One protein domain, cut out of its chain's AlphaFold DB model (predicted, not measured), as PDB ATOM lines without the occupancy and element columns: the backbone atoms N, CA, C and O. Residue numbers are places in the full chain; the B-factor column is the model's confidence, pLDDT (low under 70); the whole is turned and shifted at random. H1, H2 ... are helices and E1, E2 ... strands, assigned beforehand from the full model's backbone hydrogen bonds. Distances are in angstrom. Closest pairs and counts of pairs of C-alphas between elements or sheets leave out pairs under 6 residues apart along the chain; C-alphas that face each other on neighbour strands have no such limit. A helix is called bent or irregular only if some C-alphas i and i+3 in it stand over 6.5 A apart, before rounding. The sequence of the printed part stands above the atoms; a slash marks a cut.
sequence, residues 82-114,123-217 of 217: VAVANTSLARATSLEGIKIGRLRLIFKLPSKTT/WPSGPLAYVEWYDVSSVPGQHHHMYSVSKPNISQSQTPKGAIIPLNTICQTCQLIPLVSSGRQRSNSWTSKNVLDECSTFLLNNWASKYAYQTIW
ATOM      1  N   VAL A  82     -59.628 -61.555 150.232       92.69
ATOM      2  CA  VAL A  82     -60.226 -62.456 149.248       92.69
ATOM      3  C   VAL A  82     -59.993 -61.964 147.822       92.69
ATOM      4  O   VAL A  82     -59.942 -60.759 147.566       92.69
ATOM      5  N   ALA A  83     -59.890 -62.914 146.895       90.62
ATOM      6  CA  ALA A  83     -59.920 -62.676 145.457       90.62
ATOM      7  C   ALA A  83     -61.338 -62.908 144.914       90.62
ATOM      8  O   ALA A  83     -61.961 -63.931 145.210       90.62
ATOM      9  N   VAL A  84     -61.832 -61.968 144.110       90.31
ATOM     10  CA  VAL A  84     -63.196 -61.953 143.568       90.31
ATOM     11  C   VAL A  84     -63.156 -61.866 142.047       90.31
ATOM     12  O   VAL A  84     -62.534 -60.956 141.500       90.31
ATOM     13  N   ALA A  85     -63.854 -62.769 141.361       87.38
ATOM     14  CA  ALA A  85     -64.058 -62.691 139.918       87.38
ATOM     15  C   ALA A  85     -65.083 -61.591 139.585       87.38
ATOM     16  O   ALA A  85     -66.269 -61.730 139.882       87.38
ATOM     17  N   ASN A  86     -64.621 -60.501 138.969       78.38
ATOM     18  CA  ASN A  86     -65.437 -59.340 138.591       78.38
ATOM     19  C   ASN A  86     -65.895 -59.375 137.119       78.38
ATOM     20  O   ASN A  86     -66.878 -58.728 136.768       78.38
ATOM     21  N   THR A  87     -65.212 -60.146 136.268       71.31
ATOM     22  CA  THR A  87     -65.510 -60.289 134.831       71.31
ATOM     23  C   THR A  87     -65.602 -61.774 134.464       71.31
ATOM     24  O   THR A  87     -64.961 -62.607 135.097       71.31
ATOM     25  N   SER A  88     -66.354 -62.132 133.419       58.34
ATOM     26  CA  SER A  88     -66.437 -63.512 132.904       58.34
ATOM     27  C   SER A  88     -65.076 -64.106 132.501       58.34
ATOM     28  O   SER A  88     -64.867 -65.306 132.656       58.34
ATOM     29  N   LEU A  89     -64.137 -63.262 132.059       53.28
ATOM     30  CA  LEU A  89     -62.751 -63.623 131.733       53.28
ATOM     31  C   LEU A  89     -61.904 -64.016 132.960       53.28
ATOM     32  O   LEU A  89     -60.962 -64.788 132.818       53.28
ATOM     33  N   ALA A  90     -62.288 -63.598 134.171       56.62
ATOM     34  CA  ALA A  90     -61.514 -63.762 135.412       56.62
ATOM     35  C   ALA A  90     -61.387 -65.213 135.927       56.62
ATOM     36  O   ALA A  90     -60.891 -65.451 137.027       56.62
ATOM     37  N   ARG A  91     -61.913 -66.191 135.178       51.50
ATOM     38  CA  ARG A  91     -61.705 -67.634 135.393       51.50
ATOM     39  C   ARG A  91     -60.796 -68.277 134.336       51.50
ATOM     40  O   ARG A  91     -60.534 -69.471 134.436       51.50
ATOM     41  N   ALA A  92     -60.350 -67.514 133.336       50.56
ATOM     42  CA  ALA A  92     -59.537 -67.972 132.209       50.56
ATOM     43  C   ALA A  92     -58.149 -67.304 132.166       50.56
ATOM     44  O   ALA A  92     -57.172 -67.958 131.816       50.56
ATOM     45  N   THR A  93     -58.050 -66.032 132.555       55.31
ATOM     46  CA  THR A  93     -56.793 -65.299 132.782       55.31
ATOM     47  C   THR A  93     -56.507 -65.201 134.283       55.31
ATOM     48  O   THR A  93     -57.446 -65.156 135.078       55.31
ATOM     49  N   SER A  94     -55.231 -65.194 134.699       59.38
ATOM     50  CA  SER A  94     -54.887 -65.235 136.130       59.38
ATOM     51  C   SER A  94     -55.343 -63.970 136.866       59.38
ATOM     52  O   SER A  94     -56.151 -64.068 137.782       59.38
ATOM     53  N   LEU A  95     -54.935 -62.774 136.430       63.75
ATOM     54  CA  LEU A  95     -55.315 -61.519 137.105       63.75
ATOM     55  C   LEU A  95     -56.328 -60.636 136.366       63.75
ATOM     56  O   LEU A  95     -56.972 -59.794 136.996       63.75
ATOM     57  N   GLU A  96     -56.512 -60.802 135.056       67.12
ATOM     58  CA  GLU A  96     -57.374 -59.906 134.277       67.12
ATOM     59  C   GLU A  96     -58.865 -60.141 134.585       67.12
ATOM     60  O   GLU A  96     -59.509 -61.071 134.102       67.12
ATOM     61  N   GLY A  97     -59.422 -59.264 135.424       74.38
ATOM     62  CA  GLY A  97     -60.797 -59.351 135.918       74.38
ATOM     63  C   GLY A  97     -60.934 -59.919 137.336       74.38
ATOM     64  O   GLY A  97     -62.061 -59.989 137.832       74.38
ATOM     65  N   ILE A  98     -59.838 -60.278 138.015       83.94
ATOM     66  CA  ILE A  98     -59.855 -60.543 139.461       83.94
ATOM     67  C   ILE A  98     -59.654 -59.227 140.225       83.94
ATOM     68  O   ILE A  98     -58.772 -58.432 139.911       83.94
ATOM     69  N   LYS A  99     -60.460 -59.002 141.268       89.12
ATOM     70  CA  LYS A  99     -60.272 -57.911 142.234       89.12
ATOM     71  C   LYS A  99     -59.928 -58.467 143.612       89.12
ATOM     72  O   LYS A  99     -60.529 -59.445 144.053       89.12
ATOM     73  N   ILE A 100     -58.998 -57.814 144.306       91.50
ATOM     74  CA  ILE A 100     -58.615 -58.155 145.682       91.50
ATOM     75  C   ILE A 100     -59.336 -57.221 146.656       91.50
ATOM     76  O   ILE A 100     -59.390 -56.008 146.449       91.50
ATOM     77  N   GLY A 101     -59.890 -57.774 147.731       92.50
ATOM     78  CA  GLY A 101     -60.593 -56.994 148.744       92.50
ATOM     79  C   GLY A 101     -60.659 -57.683 150.102       92.50
ATOM     80  O   GLY A 101     -60.395 -58.874 150.225       92.50
ATOM     81  N   ARG A 102     -61.001 -56.931 151.146       92.69
ATOM     82  CA  ARG A 102     -61.148 -57.417 152.521       92.69
ATOM     83  C   ARG A 102     -62.612 -57.718 152.821       92.69
ATOM     84  O   ARG A 102     -63.463 -56.832 152.730       92.69
ATOM     85  N   LEU A 103     -62.908 -58.959 153.193       92.50
ATOM     86  CA  LEU A 103     -64.262 -59.437 153.456       92.50
ATOM     87  C   LEU A 103     -64.743 -58.973 154.838       92.50
ATOM     88  O   LEU A 103     -64.259 -59.447 155.862       92.50
ATOM     89  N   ARG A 104     -65.701 -58.043 154.876       89.50
ATOM     90  CA  ARG A 104     -66.190 -57.398 156.110       89.50
ATOM     91  C   ARG A 104     -67.433 -58.050 156.711       89.50
ATOM     92  O   ARG A 104     -67.613 -58.004 157.925       89.50
ATOM     93  N   LEU A 105     -68.320 -58.593 155.882       89.94
ATOM     94  CA  LEU A 105     -69.590 -59.175 156.323       89.94
ATOM     95  C   LEU A 105     -70.057 -60.229 155.317       89.94
ATOM     96  O   LEU A 105     -70.055 -59.956 154.123       89.94
ATOM     97  N   ILE A 106     -70.524 -61.380 155.802       92.06
ATOM     98  CA  ILE A 106     -71.354 -62.318 155.034       92.06
ATOM     99  C   ILE A 106     -72.769 -62.233 155.603       92.06
ATOM    100  O   ILE A 106     -72.946 -62.251 156.821       92.06
ATOM    101  N   PHE A 107     -73.777 -62.127 154.742       90.88
ATOM    102  CA  PHE A 107     -75.174 -62.005 155.153       90.88
ATOM    103  C   PHE A 107     -76.127 -62.606 154.114       90.88
ATOM    104  O   PHE A 107     -75.738 -62.936 152.996       90.88
ATOM    105  N   LYS A 108     -77.396 -62.763 154.489       89.81
ATOM    106  CA  LYS A 108     -78.500 -63.080 153.575       89.81
ATOM    107  C   LYS A 108     -79.572 -62.017 153.753       89.81
ATOM    108  O   LYS A 108     -79.838 -61.606 154.882       89.81
ATOM    109  N   LEU A 109     -80.180 -61.586 152.655       86.56
ATOM    110  CA  LEU A 109     -81.389 -60.769 152.717       86.56
ATOM    111  C   LEU A 109     -82.578 -61.673 153.106       86.56
ATOM    112  O   LEU A 109     -82.604 -62.840 152.700       86.56
ATOM    113  N   PRO A 110     -83.531 -61.195 153.925       82.50
ATOM    114  CA  PRO A 110     -84.671 -62.008 154.333       82.50
ATOM    115  C   PRO A 110     -85.622 -62.252 153.152       82.50
ATOM    116  O   PRO A 110     -85.800 -61.399 152.291       82.50
ATOM    117  N   SER A 111     -86.285 -63.409 153.111       73.50
ATOM    118  CA  SER A 111     -87.268 -63.727 152.061       73.50
ATOM    119  C   SER A 111     -88.649 -63.089 152.286       73.50
ATOM    120  O   SER A 111     -89.502 -63.125 151.400       73.50
ATOM    121  N   LYS A 112     -88.880 -62.514 153.472       69.12
ATOM    122  CA  LYS A 112     -90.117 -61.839 153.891       69.12
ATOM    123  C   LYS A 112     -89.753 -60.598 154.705       69.12
ATOM    124  O   LYS A 112     -88.851 -60.666 155.540       69.12
ATOM    125  N   THR A 113     -90.448 -59.489 154.483       67.56
ATOM    126  CA  THR A 113     -90.212 -58.224 155.198       67.56
ATOM    127  C   THR A 113     -91.060 -58.164 156.478       67.56
ATOM    128  O   THR A 113     -92.031 -58.905 156.629       67.56
ATOM    129  N   THR A 114     -90.711 -57.281 157.418       54.50
ATOM    130  CA  THR A 114     -91.263 -57.176 158.787       54.50
ATOM    131  C   THR A 114     -92.766 -56.872 158.914       54.50
ATOM    132  O   THR A 114     -93.254 -56.764 160.034       54.50
ATOM    133  N   TRP A 123     -84.479 -58.426 144.645       83.06
ATOM    134  CA  TRP A 123     -83.485 -58.822 145.643       83.06
ATOM    135  C   TRP A 123     -82.711 -60.068 145.192       83.06
ATOM    136  O   TRP A 123     -83.319 -61.069 144.809       83.06
ATOM    137  N   PRO A 124     -81.366 -60.047 145.260       83.06
ATOM    138  CA  PRO A 124     -80.559 -61.202 144.901       83.06
ATOM    139  C   PRO A 124     -80.829 -62.356 145.871       83.06
ATOM    140  O   PRO A 124     -80.721 -62.214 147.090       83.06
ATOM    141  N   SER A 125     -81.157 -63.519 145.312       81.25
ATOM    142  CA  SER A 125     -81.343 -64.746 146.083       81.25
ATOM    143  C   SER A 125     -79.991 -65.342 146.485       81.25
ATOM    144  O   SER A 125     -79.097 -65.494 145.652       81.25
ATOM    145  N   GLY A 126     -79.855 -65.720 147.757       87.81
ATOM    146  CA  GLY A 126     -78.676 -66.412 148.286       87.81
ATOM    147  C   GLY A 126     -77.787 -65.566 149.211       87.81
ATOM    148  O   GLY A 126     -78.187 -64.500 149.679       87.81
ATOM    149  N   PRO A 127     -76.600 -66.087 149.574       92.44
ATOM    150  CA  PRO A 127     -75.646 -65.387 150.425       92.44
ATOM    151  C   PRO A 127     -74.909 -64.268 149.676       92.44
ATOM    152  O   PRO A 127     -74.426 -64.449 148.557       92.44
ATOM    153  N   LEU A 128     -74.775 -63.132 150.351       93.31
ATOM    154  CA  LEU A 128     -74.052 -61.944 149.913       93.31
ATOM    155  C   LEU A 128     -72.842 -61.691 150.814       93.31
ATOM    156  O   LEU A 128     -72.819 -62.082 151.983       93.31
ATOM    157  N   ALA A 129     -71.862 -60.984 150.270       94.56
ATOM    158  CA  ALA A 129     -70.675 -60.514 150.962       94.56
ATOM    159  C   ALA A 129     -70.515 -59.000 150.776       94.56
ATOM    160  O   ALA A 129     -70.699 -58.494 149.674       94.56
ATOM    161  N   TYR A 130     -70.139 -58.280 151.833       93.38
ATOM    162  CA  TYR A 130     -69.621 -56.913 151.727       93.38
ATOM    163  C   TYR A 130     -68.092 -56.952 151.756       93.38
ATOM    164  O   TYR A 130     -67.500 -57.483 152.701       93.38
ATOM    165  N   VAL A 131     -67.466 -56.395 150.720       93.50
ATOM    166  CA  VAL A 131     -66.013 -56.399 150.517       93.50
ATOM    167  C   VAL A 131     -65.518 -54.966 150.350       93.50
ATOM    168  O   VAL A 131     -66.060 -54.218 149.540       93.50
ATOM    169  N   GLU A 132     -64.483 -54.587 151.101       92.56
ATOM    170  CA  GLU A 132     -63.720 -53.348 150.883       92.56
ATOM    171  C   GLU A 132     -62.612 -53.614 149.860       92.56
ATOM    172  O   GLU A 132     -61.838 -54.553 150.034       92.56
ATOM    173  N   TRP A 133     -62.534 -52.833 148.784       92.12
ATOM    174  CA  TRP A 133     -61.583 -53.094 147.699       92.12
ATOM    175  C   TRP A 133     -60.189 -52.545 148.007       92.12
ATOM    176  O   TRP A 133     -60.048 -51.512 148.661       92.12
ATOM    177  N   TYR A 134     -59.168 -53.226 147.491       91.19
ATOM    178  CA  TYR A 134     -57.817 -52.692 147.360       91.19
ATOM    179  C   TYR A 134     -57.529 -52.341 145.895       91.19
ATOM    180  O   TYR A 134     -58.044 -52.993 144.985       91.19
ATOM    181  N   ASP A 135     -56.662 -51.354 145.683       89.00
ATOM    182  CA  ASP A 135     -56.027 -51.121 144.386       89.00
ATOM    183  C   ASP A 135     -54.833 -52.084 144.256       89.00
ATOM    184  O   ASP A 135     -54.096 -52.303 145.221       89.00
ATOM    185  N   VAL A 136     -54.643 -52.682 143.078       88.25
ATOM    186  CA  VAL A 136     -53.573 -53.657 142.793       88.25
ATOM    187  C   VAL A 136     -52.735 -53.129 141.630       88.25
ATOM    188  O   VAL A 136     -53.290 -52.597 140.669       88.25
ATOM    189  N   SER A 137     -51.408 -53.254 141.703       86.56
ATOM    190  CA  SER A 137     -50.528 -52.859 140.602       86.56
ATOM    191  C   SER A 137     -50.796 -53.706 139.354       86.56
ATOM    192  O   SER A 137     -51.053 -54.900 139.448       86.56
ATOM    193  N   SER A 138     -50.704 -53.109 138.165       81.81
ATOM    194  CA  SER A 138     -50.796 -53.852 136.896       81.81
ATOM    195  C   SER A 138     -49.541 -54.682 136.607       81.81
ATOM    196  O   SER A 138     -49.607 -55.690 135.910       81.81
ATOM    197  N   VAL A 139     -48.396 -54.268 137.158       82.12
ATOM    198  CA  VAL A 139     -47.085 -54.900 136.972       82.12
ATOM    199  C   VAL A 139     -46.607 -55.481 138.313       82.12
ATOM    200  O   VAL A 139     -46.739 -54.799 139.339       82.12
ATOM    201  N   PRO A 140     -46.063 -56.712 138.351       83.31
ATOM    202  CA  PRO A 140     -45.442 -57.272 139.549       83.31
ATOM    203  C   PRO A 140     -44.041 -56.678 139.779       83.31
ATOM    204  O   PRO A 140     -43.345 -56.302 138.837       83.31
ATOM    205  N   GLY A 141     -43.595 -56.606 141.035       75.38
ATOM    206  CA  GLY A 141     -42.288 -56.031 141.373       75.38
ATOM    207  C   GLY A 141     -41.107 -56.831 140.804       75.38
ATOM    208  O   GLY A 141     -41.079 -58.058 140.883       75.38
ATOM    209  N   GLN A 142     -40.113 -56.121 140.261       72.56
ATOM    210  CA  GLN A 142     -39.065 -56.661 139.380       72.56
ATOM    211  C   GLN A 142     -38.261 -57.841 139.950       72.56
ATOM    212  O   GLN A 142     -37.933 -58.759 139.207       72.56
ATOM    213  N   HIS A 143     -37.928 -57.820 141.244       71.62
ATOM    214  CA  HIS A 143     -37.046 -58.822 141.865       71.62
ATOM    215  C   HIS A 143     -37.788 -59.943 142.598       71.62
ATOM    216  O   HIS A 143     -37.195 -60.968 142.919       71.62
ATOM    217  N   HIS A 144     -39.065 -59.732 142.912       74.69
ATOM    218  CA  HIS A 144     -39.843 -60.626 143.767       74.69
ATOM    219  C   HIS A 144     -41.139 -61.111 143.111       74.69
ATOM    220  O   HIS A 144     -41.868 -61.867 143.733       74.69
ATOM    221  N   HIS A 145     -41.460 -60.670 141.889       73.56
ATOM    222  CA  HIS A 145     -42.609 -61.120 141.091       73.56
ATOM    223  C   HIS A 145     -43.941 -61.203 141.872       73.56
ATOM    224  O   HIS A 145     -44.757 -62.092 141.646       73.56
ATOM    225  N   MET A 146     -44.156 -60.264 142.800       83.06
ATOM    226  CA  MET A 146     -45.406 -60.105 143.554       83.06
ATOM    227  C   MET A 146     -46.024 -58.757 143.220       83.06
ATOM    228  O   MET A 146     -45.313 -57.765 143.034       83.06
ATOM    229  N   TYR A 147     -47.348 -58.719 143.201       87.44
ATOM    230  CA  TYR A 147     -48.119 -57.509 142.962       87.44
ATOM    231  C   TYR A 147     -48.181 -56.645 144.220       87.44
ATOM    232  O   TYR A 147     -48.341 -57.158 145.331       87.44
ATOM    233  N   SER A 148     -48.054 -55.332 144.040       88.44
ATOM    234  CA  SER A 148     -48.263 -54.363 145.114       88.44
ATOM    235  C   SER A 148     -49.758 -54.105 145.268       88.44
ATOM    236  O   SER A 148     -50.484 -54.009 144.281       88.44
ATOM    237  N   VAL A 149     -50.221 -54.010 146.508       90.88
ATOM    238  CA  VAL A 149     -51.626 -53.832 146.871       90.88
ATOM    239  C   VAL A 149     -51.720 -52.646 147.816       90.88
ATOM    240  O   VAL A 149     -51.093 -52.647 148.873       90.88
ATOM    241  N   SER A 150     -52.495 -51.627 147.469       90.06
ATOM    242  CA  SER A 150     -52.655 -50.415 148.275       90.06
ATOM    243  C   SER A 150     -54.109 -50.161 148.644       90.06
ATOM    244  O   SER A 150     -55.042 -50.604 147.974       90.06
ATOM    245  N   LYS A 151     -54.325 -49.408 149.724       87.06
ATOM    246  CA  LYS A 151     -55.659 -48.874 150.030       87.06
ATOM    247  C   LYS A 151     -56.073 -47.856 148.962       87.06
ATOM    248  O   LYS A 151     -55.237 -47.025 148.604       87.06
ATOM    249  N   PRO A 152     -57.332 -47.881 148.487       82.69
ATOM    250  CA  PRO A 152     -57.772 -46.981 147.436       82.69
ATOM    251  C   PRO A 152     -57.733 -45.532 147.913       82.69
ATOM    252  O   PRO A 152     -58.248 -45.197 148.986       82.69
ATOM    253  N   ASN A 153     -57.118 -44.666 147.110       73.25
ATOM    254  CA  ASN A 153     -57.049 -43.243 147.414       73.25
ATOM    255  C   ASN A 153     -58.400 -42.590 147.088       73.25
ATOM    256  O   ASN A 153     -58.711 -42.345 145.923       73.25
ATOM    257  N   ILE A 154     -59.198 -42.314 148.123       64.75
ATOM    258  CA  ILE A 154     -60.592 -41.835 148.023       64.75
ATOM    259  C   ILE A 154     -60.718 -40.550 147.179       64.75
ATOM    260  O   ILE A 154     -61.756 -40.323 146.568       64.75
ATOM    261  N   SER A 155     -59.661 -39.736 147.100       61.50
ATOM    262  CA  SER A 155     -59.647 -38.480 146.339       61.50
ATOM    263  C   SER A 155     -59.346 -38.641 144.840       61.50
ATOM    264  O   SER A 155     -59.434 -37.659 144.109       61.50
ATOM    265  N   GLN A 156     -58.926 -39.827 144.381       57.00
ATOM    266  CA  GLN A 156     -58.441 -40.056 143.006       57.00
ATOM    267  C   GLN A 156     -58.964 -41.349 142.358       57.00
ATOM    268  O   GLN A 156     -59.075 -41.412 141.136       57.00
ATOM    269  N   SER A 157     -59.290 -42.381 143.142       56.28
ATOM    270  CA  SER A 157     -59.813 -43.646 142.620       56.28
ATOM    271  C   SER A 157     -61.314 -43.524 142.354       56.28
ATOM    272  O   SER A 157     -62.096 -43.264 143.266       56.28
ATOM    273  N   GLN A 158     -61.736 -43.775 141.111       58.03
ATOM    274  CA  GLN A 158     -63.157 -43.933 140.763       58.03
ATOM    275  C   GLN A 158     -63.761 -45.227 141.339       58.03
ATOM    276  O   GLN A 158     -64.969 -45.447 141.233       58.03
ATOM    277  N   THR A 159     -62.948 -46.117 141.924       58.16
ATOM    278  CA  THR A 159     -63.467 -47.358 142.497       58.16
ATOM    279  C   THR A 159     -64.158 -47.082 143.839       58.16
ATOM    280  O   THR A 159     -63.593 -46.416 144.711       58.16
ATOM    281  N   PRO A 160     -65.391 -47.579 144.056       67.44
ATOM    282  CA  PRO A 160     -66.059 -47.410 145.338       67.44
ATOM    283  C   PRO A 160     -65.276 -48.153 146.424       67.44
ATOM    284  O   PRO A 160     -64.845 -49.284 146.214       67.44
ATOM    285  N   LYS A 161     -65.150 -47.551 147.615       82.31
ATOM    286  CA  LYS A 161     -64.395 -48.105 148.762       82.31
ATOM    287  C   LYS A 161     -64.761 -49.559 149.109       82.31
ATOM    288  O   LYS A 161     -63.932 -50.300 149.629       82.31
ATOM    289  N   GLY A 162     -65.992 -49.974 148.824       89.75
ATOM    290  CA  GLY A 162     -66.411 -51.369 148.882       89.75
ATOM    291  C   GLY A 162     -67.688 -51.616 148.089       89.75
ATOM    292  O   GLY A 162     -68.355 -50.670 147.671       89.75
ATOM    293  N   ALA A 163     -68.036 -52.886 147.895       91.19
ATOM    294  CA  ALA A 163     -69.251 -53.311 147.204       91.19
ATOM    295  C   ALA A 163     -69.919 -54.499 147.912       91.19
ATOM    296  O   ALA A 163     -69.274 -55.244 148.653       91.19
ATOM    297  N   ILE A 164     -71.218 -54.675 147.660       92.25
ATOM    298  CA  ILE A 164     -71.946 -55.900 147.998       92.25
ATOM    299  C   ILE A 164     -71.895 -56.813 146.772       92.25
ATOM    300  O   ILE A 164     -72.288 -56.399 145.683       92.25
ATOM    301  N   ILE A 165     -71.417 -58.040 146.955       92.44
ATOM    302  CA  ILE A 165     -71.251 -59.047 145.903       92.44
ATOM    303  C   ILE A 165     -71.972 -60.351 146.287       92.44
ATOM    304  O   ILE A 165     -72.076 -60.661 147.476       92.44
ATOM    305  N   PRO A 166     -72.444 -61.158 145.324       93.00
ATOM    306  CA  PRO A 166     -72.864 -62.533 145.591       93.00
ATOM    307  C   PRO A 166     -71.681 -63.376 146.089       93.00
ATOM    308  O   PRO A 166     -70.593 -63.311 145.518       93.00
ATOM    309  N   LEU A 167     -71.868 -64.191 147.133       91.25
ATOM    310  CA  LEU A 167     -70.760 -64.918 147.779       91.25
ATOM    311  C   LEU A 167     -70.025 -65.879 146.817       91.25
ATOM    312  O   LEU A 167     -68.826 -66.091 146.957       91.25
ATOM    313  N   ASN A 168     -70.720 -66.409 145.805       90.25
ATOM    314  CA  ASN A 168     -70.169 -67.305 144.774       90.25
ATOM    315  C   ASN A 168     -69.225 -66.623 143.752       90.25
ATOM    316  O   ASN A 168     -68.669 -67.302 142.883       90.25
ATOM    317  N   THR A 169     -69.049 -65.301 143.838       90.94
ATOM    318  CA  THR A 169     -68.034 -64.550 143.073       90.94
ATOM    319  C   THR A 169     -66.659 -64.572 143.746       90.94
ATOM    320  O   THR A 169     -65.655 -64.315 143.082       90.94
ATOM    321  N   ILE A 170     -66.589 -64.910 145.040       90.81
ATOM    322  CA  ILE A 170     -65.328 -65.096 145.760       90.81
ATOM    323  C   ILE A 170     -64.688 -66.412 145.305       90.81
ATOM    324  O   ILE A 170     -65.297 -67.476 145.411       90.81
ATOM    325  N   CYS A 171     -63.452 -66.339 144.816       86.75
ATOM    326  CA  CYS A 171     -62.703 -67.498 144.332       86.75
ATOM    327  C   CYS A 171     -61.888 -68.169 145.447       86.75
ATOM    328  O   CYS A 171     -61.869 -69.393 145.539       86.75
ATOM    329  N   GLN A 172     -61.196 -67.379 146.276       86.50
ATOM    330  CA  GLN A 172     -60.282 -67.871 147.316       86.50
ATOM    331  C   GLN A 172     -59.928 -66.774 148.331       86.50
ATOM    332  O   GLN A 172     -60.137 -65.584 148.078       86.50
ATOM    333  N   THR A 173     -59.322 -67.174 149.451       89.94
ATOM    334  CA  THR A 173     -58.609 -66.268 150.360       89.94
ATOM    335  C   THR A 173     -57.212 -65.930 149.831       89.94
ATOM    336  O   THR A 173     -56.631 -66.653 149.020       89.94
ATOM    337  N   CYS A 174     -56.667 -64.801 150.270       87.50
ATOM    338  CA  CYS A 174     -55.365 -64.272 149.875       87.50
ATOM    339  C   CYS A 174     -54.593 -63.803 151.112       87.50
ATOM    340  O   CYS A 174     -55.184 -63.372 152.100       87.50
ATOM    341  N   GLN A 175     -53.263 -63.855 151.049       89.12
ATOM    342  CA  GLN A 175     -52.394 -63.328 152.102       89.12
ATOM    343  C   GLN A 175     -51.723 -62.038 151.626       89.12
ATOM    344  O   GLN A 175     -51.173 -61.989 150.525       89.12
ATOM    345  N   LEU A 176     -51.760 -61.007 152.471       90.31
ATOM    346  CA  LEU A 176     -51.067 -59.741 152.251       90.31
ATOM    347  C   LEU A 176     -49.869 -59.630 153.195       90.31
ATOM    348  O   LEU A 176     -50.012 -59.777 154.409       90.31
ATOM    349  N   ILE A 177     -48.698 -59.337 152.636       88.38
ATOM    350  CA  ILE A 177     -47.465 -59.067 153.377       88.38
ATOM    351  C   ILE A 177     -47.338 -57.542 153.506       88.38
ATOM    352  O   ILE A 177     -47.272 -56.871 152.479       88.38
ATOM    353  N   PRO A 178     -47.334 -56.953 154.711       87.38
ATOM    354  CA  PRO A 178     -47.271 -55.501 154.867       87.38
ATOM    355  C   PRO A 178     -45.914 -54.952 154.415       87.38
ATOM    356  O   PRO A 178     -44.871 -55.388 154.902       87.38
ATOM    357  N   LEU A 179     -45.935 -53.964 153.519       80.94
ATOM    358  CA  LEU A 179     -44.749 -53.210 153.131       80.94
ATOM    359  C   LEU A 179     -44.583 -52.001 154.040       80.94
ATOM    360  O   LEU A 179     -45.484 -51.174 154.189       80.94
ATOM    361  N   VAL A 180     -43.381 -51.859 154.585       71.56
ATOM    362  CA  VAL A 180     -42.934 -50.593 155.158       71.56
ATOM    363  C   VAL A 180     -42.568 -49.676 153.993       71.56
ATOM    364  O   VAL A 180     -41.728 -50.031 153.169       71.56
ATOM    365  N   SER A 181     -43.219 -48.517 153.888       59.06
ATOM    366  CA  SER A 181     -42.897 -47.539 152.843       59.06
ATOM    367  C   SER A 181     -41.457 -47.046 153.014       59.06
ATOM    368  O   SER A 181     -41.077 -46.653 154.118       59.06
ATOM    369  N   SER A 182     -40.669 -47.054 151.936       46.88
ATOM    370  CA  SER A 182     -39.244 -46.699 151.952       46.88
ATOM    371  C   SER A 182     -38.977 -45.385 152.695       46.88
ATOM    372  O   SER A 182     -39.619 -44.371 152.424       46.88
ATOM    373  N   GLY A 183     -38.034 -45.407 153.641       49.06
ATOM    374  CA  GLY A 183     -37.677 -44.244 154.464       49.06
ATOM    375  C   GLY A 183     -38.524 -44.040 155.729       49.06
ATOM    376  O   GLY A 183     -38.230 -43.135 156.504       49.06
ATOM    377  N   ARG A 184     -39.537 -44.877 155.990       54.78
ATOM    378  CA  ARG A 184     -40.190 -44.973 157.307       54.78
ATOM    379  C   ARG A 184     -39.717 -46.235 158.024       54.78
ATOM    380  O   ARG A 184     -39.463 -47.248 157.380       54.78
ATOM    381  N   GLN A 185     -39.626 -46.197 159.351       55.88
ATOM    382  CA  GLN A 185     -39.541 -47.433 160.130       55.88
ATOM    383  C   GLN A 185     -40.896 -48.155 160.110       55.88
ATOM    384  O   GLN A 185     -41.946 -47.542 159.890       55.88
ATOM    385  N   ARG A 186     -40.876 -49.473 160.340       58.94
ATOM    386  CA  ARG A 186     -42.095 -50.230 160.639       58.94
ATOM    387  C   ARG A 186     -42.750 -49.572 161.853       58.94
ATOM    388  O   ARG A 186     -42.076 -49.366 162.853       58.94
ATOM    389  N   SER A 187     -44.042 -49.257 161.788       58.62
ATOM    390  CA  SER A 187     -44.725 -48.742 162.977       58.62
ATOM    391  C   SER A 187     -44.774 -49.843 164.035       58.62
ATOM    392  O   SER A 187     -45.359 -50.901 163.781       58.62
ATOM    393  N   ASN A 188     -44.196 -49.605 165.215       64.75
ATOM    394  CA  ASN A 188     -44.213 -50.570 166.325       64.75
ATOM    395  C   ASN A 188     -45.650 -50.891 166.791       64.75
ATOM    396  O   ASN A 188     -45.895 -51.943 167.373       64.75
ATOM    397  N   SER A 189     -46.634 -50.057 166.425       76.44
ATOM    398  CA  SER A 189     -48.066 -50.336 166.586       76.44
ATOM    399  C   SER A 189     -48.588 -51.535 165.776       76.44
ATOM    400  O   SER A 189     -49.673 -52.030 166.080       76.44
ATOM    401  N   TRP A 190     -47.886 -52.016 164.738       79.19
ATOM    402  CA  TRP A 190     -48.399 -53.045 163.819       79.19
ATOM    403  C   TRP A 190     -48.457 -54.448 164.436       79.19
ATOM    404  O   TRP A 190     -47.553 -55.277 164.272       79.19
ATOM    405  N   THR A 191     -49.606 -54.748 165.031       81.38
ATOM    406  CA  THR A 191     -50.033 -56.078 165.466       81.38
ATOM    407  C   THR A 191     -50.772 -56.836 164.357       81.38
ATOM    408  O   THR A 191     -51.302 -56.273 163.397       81.38
ATOM    409  N   SER A 192     -50.952 -58.140 164.555       76.12
ATOM    410  CA  SER A 192     -51.814 -59.001 163.726       76.12
ATOM    411  C   SER A 192     -53.318 -58.660 163.760       76.12
ATOM    412  O   SER A 192     -54.116 -59.377 163.153       76.12
ATOM    413  N   LYS A 193     -53.743 -57.620 164.496       77.94
ATOM    414  CA  LYS A 193     -55.141 -57.152 164.553       77.94
ATOM    415  C   LYS A 193     -55.373 -55.866 163.754       77.94
ATOM    416  O   LYS A 193     -56.429 -55.734 163.147       77.94
ATOM    417  N   ASN A 194     -54.403 -54.951 163.737       82.69
ATOM    418  CA  ASN A 194     -54.509 -53.618 163.129       82.69
ATOM    419  C   ASN A 194     -53.638 -53.427 161.878       82.69
ATOM    420  O   ASN A 194     -53.866 -52.466 161.154       82.69
ATOM    421  N   VAL A 195     -52.690 -54.317 161.556       84.00
ATOM    422  CA  VAL A 195     -51.790 -54.118 160.400       84.00
ATOM    423  C   VAL A 195     -52.532 -53.921 159.068       84.00
ATOM    424  O   VAL A 195     -52.140 -53.071 158.275       84.00
ATOM    425  N   LEU A 196     -53.660 -54.606 158.839       86.38
ATOM    426  CA  LEU A 196     -54.500 -54.392 157.649       86.38
ATOM    427  C   LEU A 196     -55.230 -53.033 157.655       86.38
ATOM    428  O   LEU A 196     -55.598 -52.529 156.595       86.38
ATOM    429  N   ASP A 197     -55.426 -52.414 158.821       84.88
ATOM    430  CA  ASP A 197     -56.093 -51.119 159.014       84.88
ATOM    431  C   ASP A 197     -55.095 -49.943 159.061       84.88
ATOM    432  O   ASP A 197     -55.403 -48.882 158.521       84.88
ATOM    433  N   GLU A 198     -53.865 -50.151 159.540       83.62
ATOM    434  CA  GLU A 198     -52.813 -49.121 159.647       83.62
ATOM    435  C   GLU A 198     -51.840 -49.086 158.459       83.62
ATOM    436  O   GLU A 198     -51.445 -48.009 158.021       83.62
ATOM    437  N   CYS A 199     -51.459 -50.235 157.894       83.50
ATOM    438  CA  CYS A 199     -50.518 -50.279 156.774       83.50
ATOM    439  C   CYS A 199     -51.189 -49.807 155.468       83.50
ATOM    440  O   CYS A 199     -52.335 -50.161 155.183       83.50
ATOM    441  N   SER A 200     -50.507 -48.974 154.680       84.12
ATOM    442  CA  SER A 200     -51.027 -48.394 153.431       84.12
ATOM    443  C   SER A 200     -50.803 -49.285 152.206       84.12
ATOM    444  O   SER A 200     -51.615 -49.254 151.280       84.12
ATOM    445  N   THR A 201     -49.714 -50.056 152.210       87.38
ATOM    446  CA  THR A 201     -49.170 -50.796 151.063       87.38
ATOM    447  C   THR A 201     -48.756 -52.205 151.468       87.38
ATOM    448  O   THR A 201     -48.111 -52.395 152.492       87.38
ATOM    449  N   PHE A 202     -49.066 -53.194 150.643       90.94
ATOM    450  CA  PHE A 202     -48.824 -54.610 150.891       90.94
ATOM    451  C   PHE A 202     -48.275 -55.277 149.624       90.94
ATOM    452  O   PHE A 202     -48.432 -54.751 148.527       90.94
ATOM    453  N   LEU A 203     -47.689 -56.462 149.761       89.44
ATOM    454  CA  LEU A 203     -47.453 -57.391 148.660       89.44
ATOM    455  C   LEU A 203     -48.479 -58.519 148.713       89.44
ATOM    456  O   LEU A 203     -48.768 -59.057 149.785       89.44
ATOM    457  N   LEU A 204     -49.014 -58.887 147.554       90.06
ATOM    458  CA  LEU A 204     -49.892 -60.038 147.401       90.06
ATOM    459  C   LEU A 204     -49.052 -61.319 147.335       90.06
ATOM    460  O   LEU A 204     -48.292 -61.517 146.388       90.06
ATOM    461  N   ASN A 205     -49.186 -62.190 148.336       86.50
ATOM    462  CA  ASN A 205     -48.415 -63.429 148.417       86.50
ATOM    463  C   ASN A 205     -48.982 -64.501 147.466       86.50
ATOM    464  O   ASN A 205     -49.891 -65.253 147.828       86.50
ATOM    465  N   ASN A 206     -48.407 -64.601 146.268       82.38
ATOM    466  CA  ASN A 206     -48.718 -65.638 145.281       82.38
ATOM    467  C   ASN A 206     -48.149 -67.029 145.634       82.38
ATOM    468  O   ASN A 206     -48.547 -68.011 145.019       82.38
ATOM    469  N   TRP A 207     -47.299 -67.167 146.660       78.44
ATOM    470  CA  TRP A 207     -46.781 -68.468 147.116       78.44
ATOM    471  C   TRP A 207     -47.504 -69.050 148.339       78.44
ATOM    472  O   TRP A 207     -47.121 -70.114 148.825       78.44
ATOM    473  N   ALA A 208     -48.557 -68.392 148.836       76.62
ATOM    474  CA  ALA A 208     -49.332 -68.854 149.993       76.62
ATOM    475  C   ALA A 208     -49.947 -70.257 149.798       76.62
ATOM    476  O   ALA A 208     -50.125 -71.004 150.760       76.62
ATOM    477  N   SER A 209     -50.292 -70.618 148.560       75.56
ATOM    478  CA  SER A 209     -50.821 -71.934 148.196       75.56
ATOM    479  C   SER A 209     -50.596 -72.230 146.710       75.56
ATOM    480  O   SER A 209     -50.321 -71.326 145.921       75.56
ATOM    481  N   LYS A 210     -50.776 -73.493 146.296       75.31
ATOM    482  CA  LYS A 210     -50.757 -73.873 144.871       75.31
ATOM    483  C   LYS A 210     -51.822 -73.121 144.059       75.31
ATOM    484  O   LYS A 210     -51.551 -72.735 142.929       75.31
ATOM    485  N   TYR A 211     -53.006 -72.901 144.636       72.44
ATOM    486  CA  TYR A 211     -54.091 -72.169 143.980       72.44
ATOM    487  C   TYR A 211     -53.757 -70.687 143.821       72.44
ATOM    488  O   TYR A 211     -53.894 -70.166 142.718       72.44
ATOM    489  N   ALA A 212     -53.230 -70.045 144.871       74.50
ATOM    490  CA  ALA A 212     -52.733 -68.673 144.803       74.50
ATOM    491  C   ALA A 212     -51.674 -68.532 143.699       74.50
ATOM    492  O   ALA A 212     -51.769 -67.622 142.886       74.50
ATOM    493  N   TYR A 213     -50.746 -69.485 143.588       76.88
ATOM    494  CA  TYR A 213     -49.749 -69.478 142.520       76.88
ATOM    495  C   TYR A 213     -50.391 -69.589 141.127       76.88
ATOM    496  O   TYR A 213     -50.100 -68.783 140.261       76.88
ATOM    497  N   GLN A 214     -51.329 -70.516 140.912       73.75
ATOM    498  CA  GLN A 214     -51.991 -70.689 139.607       73.75
ATOM    499  C   GLN A 214     -52.903 -69.524 139.181       73.75
ATOM    500  O   GLN A 214     -53.275 -69.454 138.014       73.75
ATOM    501  N   THR A 215     -53.315 -68.663 140.112       71.31
ATOM    502  CA  THR A 215     -54.322 -67.608 139.876       71.31
ATOM    503  C   THR A 215     -53.800 -66.191 140.079       71.31
ATOM    504  O   THR A 215     -54.491 -65.250 139.721       71.31
ATOM    505  N   ILE A 216     -52.622 -66.004 140.672       73.56
ATOM    506  CA  ILE A 216     -52.041 -64.678 140.954       73.56
ATOM    507  C   ILE A 216     -50.695 -64.498 140.229       73.56
ATOM    508  O   ILE A 216     -50.186 -63.382 140.160       73.56
ATOM    509  N   TRP A 217     -50.101 -65.576 139.711       65.06
ATOM    510  CA  TRP A 217     -48.891 -65.533 138.885       65.06
ATOM    511  C   TRP A 217     -49.225 -65.389 137.389       65.06
ATOM    512  O   TRP A 217     -50.349 -65.777 136.980       65.06
TER     513      TRP A 217
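This is residues 82 to 114 and 123 to 217 of the 217 residues of an uncharacterized protein of Scleroderma citrinum Foug A (UniProt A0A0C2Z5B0). Two strongly twisted sheets run into each other through E3 to E4 and E7 to E8 and close a small, flattened barrel, ringed by E1, E7, E8, E9, E5, E4, the end of E3 and the first part of E2. From one side of it the rest of E2, with E3 and E6, forms a three-stranded arm that lengthens the shape; H1 and H3 lie toward one end of the barrel and H2 toward the other. The printed part has 128 residues, with nine named strands and three short named helices in the order E1 H1 E2 E3 E4 E5 E6 E7 E8 H2 E9 H3. The sheets, E6 E3 E2 E1 E7 and E4 E5 E9 E8, are both antiparallel, and the class is mixed, helices and strands. The whole is compact, with a radius of gyration of the C-alphas of 16.1 A, and elongated, spanning 55 by 35 by 29 A.

Strand E1 is residues 82 to 85, with C-alpha 82 at (-60.226, -62.456, 149.248). Helix H1, residues 88 to 91, is only just irregular: C-alphas 88 and 91 are 6.8 A apart. E2, residues 98 to 108, is the longest strand, 23.5 A, and bends by 86 degrees at residue 102. E3 is residues 127 to 133, 18.9 A long, and runs on into E4, residues 135 to 140, 13.2 A, at 68 degrees. E5 is residues 147 to 150, and E6 is residues 162 to 166, 13.3 A. E7, residues 170 to 174, runs on into E8, residues 176 to 179, at 46 degrees; C-alpha 176 is at (-51.067, -59.741, 152.251). Helix H2 is residues 195 to 198, E9 is residues 201 to 204, and helix H3 is residues 210 to 216, 10.1 A, ending with C-alpha 216 at (-52.041, -64.678, 140.954).

In the five-stranded sheet the edge strands are E6 and E7, and the way across it turns by 80 degrees from edge to edge. E1 and E7 are antiparallel at 148 degrees, with N 83 and O 172 2.9 A apart, within hydrogen-bond range. The pairing of E2 is staggered: residues 98 to 101 pair with E1, as at N 82 and O 101, 2.8 A, and residues 101 to 108 pair with E3, as at N 104 and O 130, 2.9 A. E6 is the antiparallel neighbour of E3, with N 165 and O 129 2.8 A apart. H3 is on this sheet at a height of 9.3 A, over E7 and across it at 79 degrees on the local plane; the closest C-alphas are those of Cys 174 and Ala 212, 7.2 A apart. H1 only grazes this sheet. Between the sheets, the closest C-alphas of E2 and E4 are those of Ile 100 and Val 136, 7.3 A apart. In the second sheet E4 and E5 form a hairpin, with N 137 and O 148 2.8 A apart. E5 and E9 have N 202 and O 149 at 2.7 A, and E9 and E8 have N 203 and O 177 at 2.8 A. H2 only grazes this sheet; the closest C-alphas of H2 and E8 are those of Val 195 and Pro 178, 7.3 A apart. H1 and H3 are apart. In H3 every O i to N i+4 pair is within hydrogen-bond range; H1 and H2 are too short for such a pair, and in each the one O i to N i+3 pair is out of range.

The two C-alphas farthest apart are those of Thr 114 and His 143, 56.8 A. Residues 115 to 122 are not printed, and C-alphas 114 and 123 are 15.4 A apart across that cut. Of the links that are printed whole, E5 to E6 and E8 to H2 are long; the latter, residues 180 to 194, has no named element. The mean pLDDT of the printed part is 79.1, and residues 88 to 96, 112 to 114, 154 to 160, 181 to 188 and 217 are under 70.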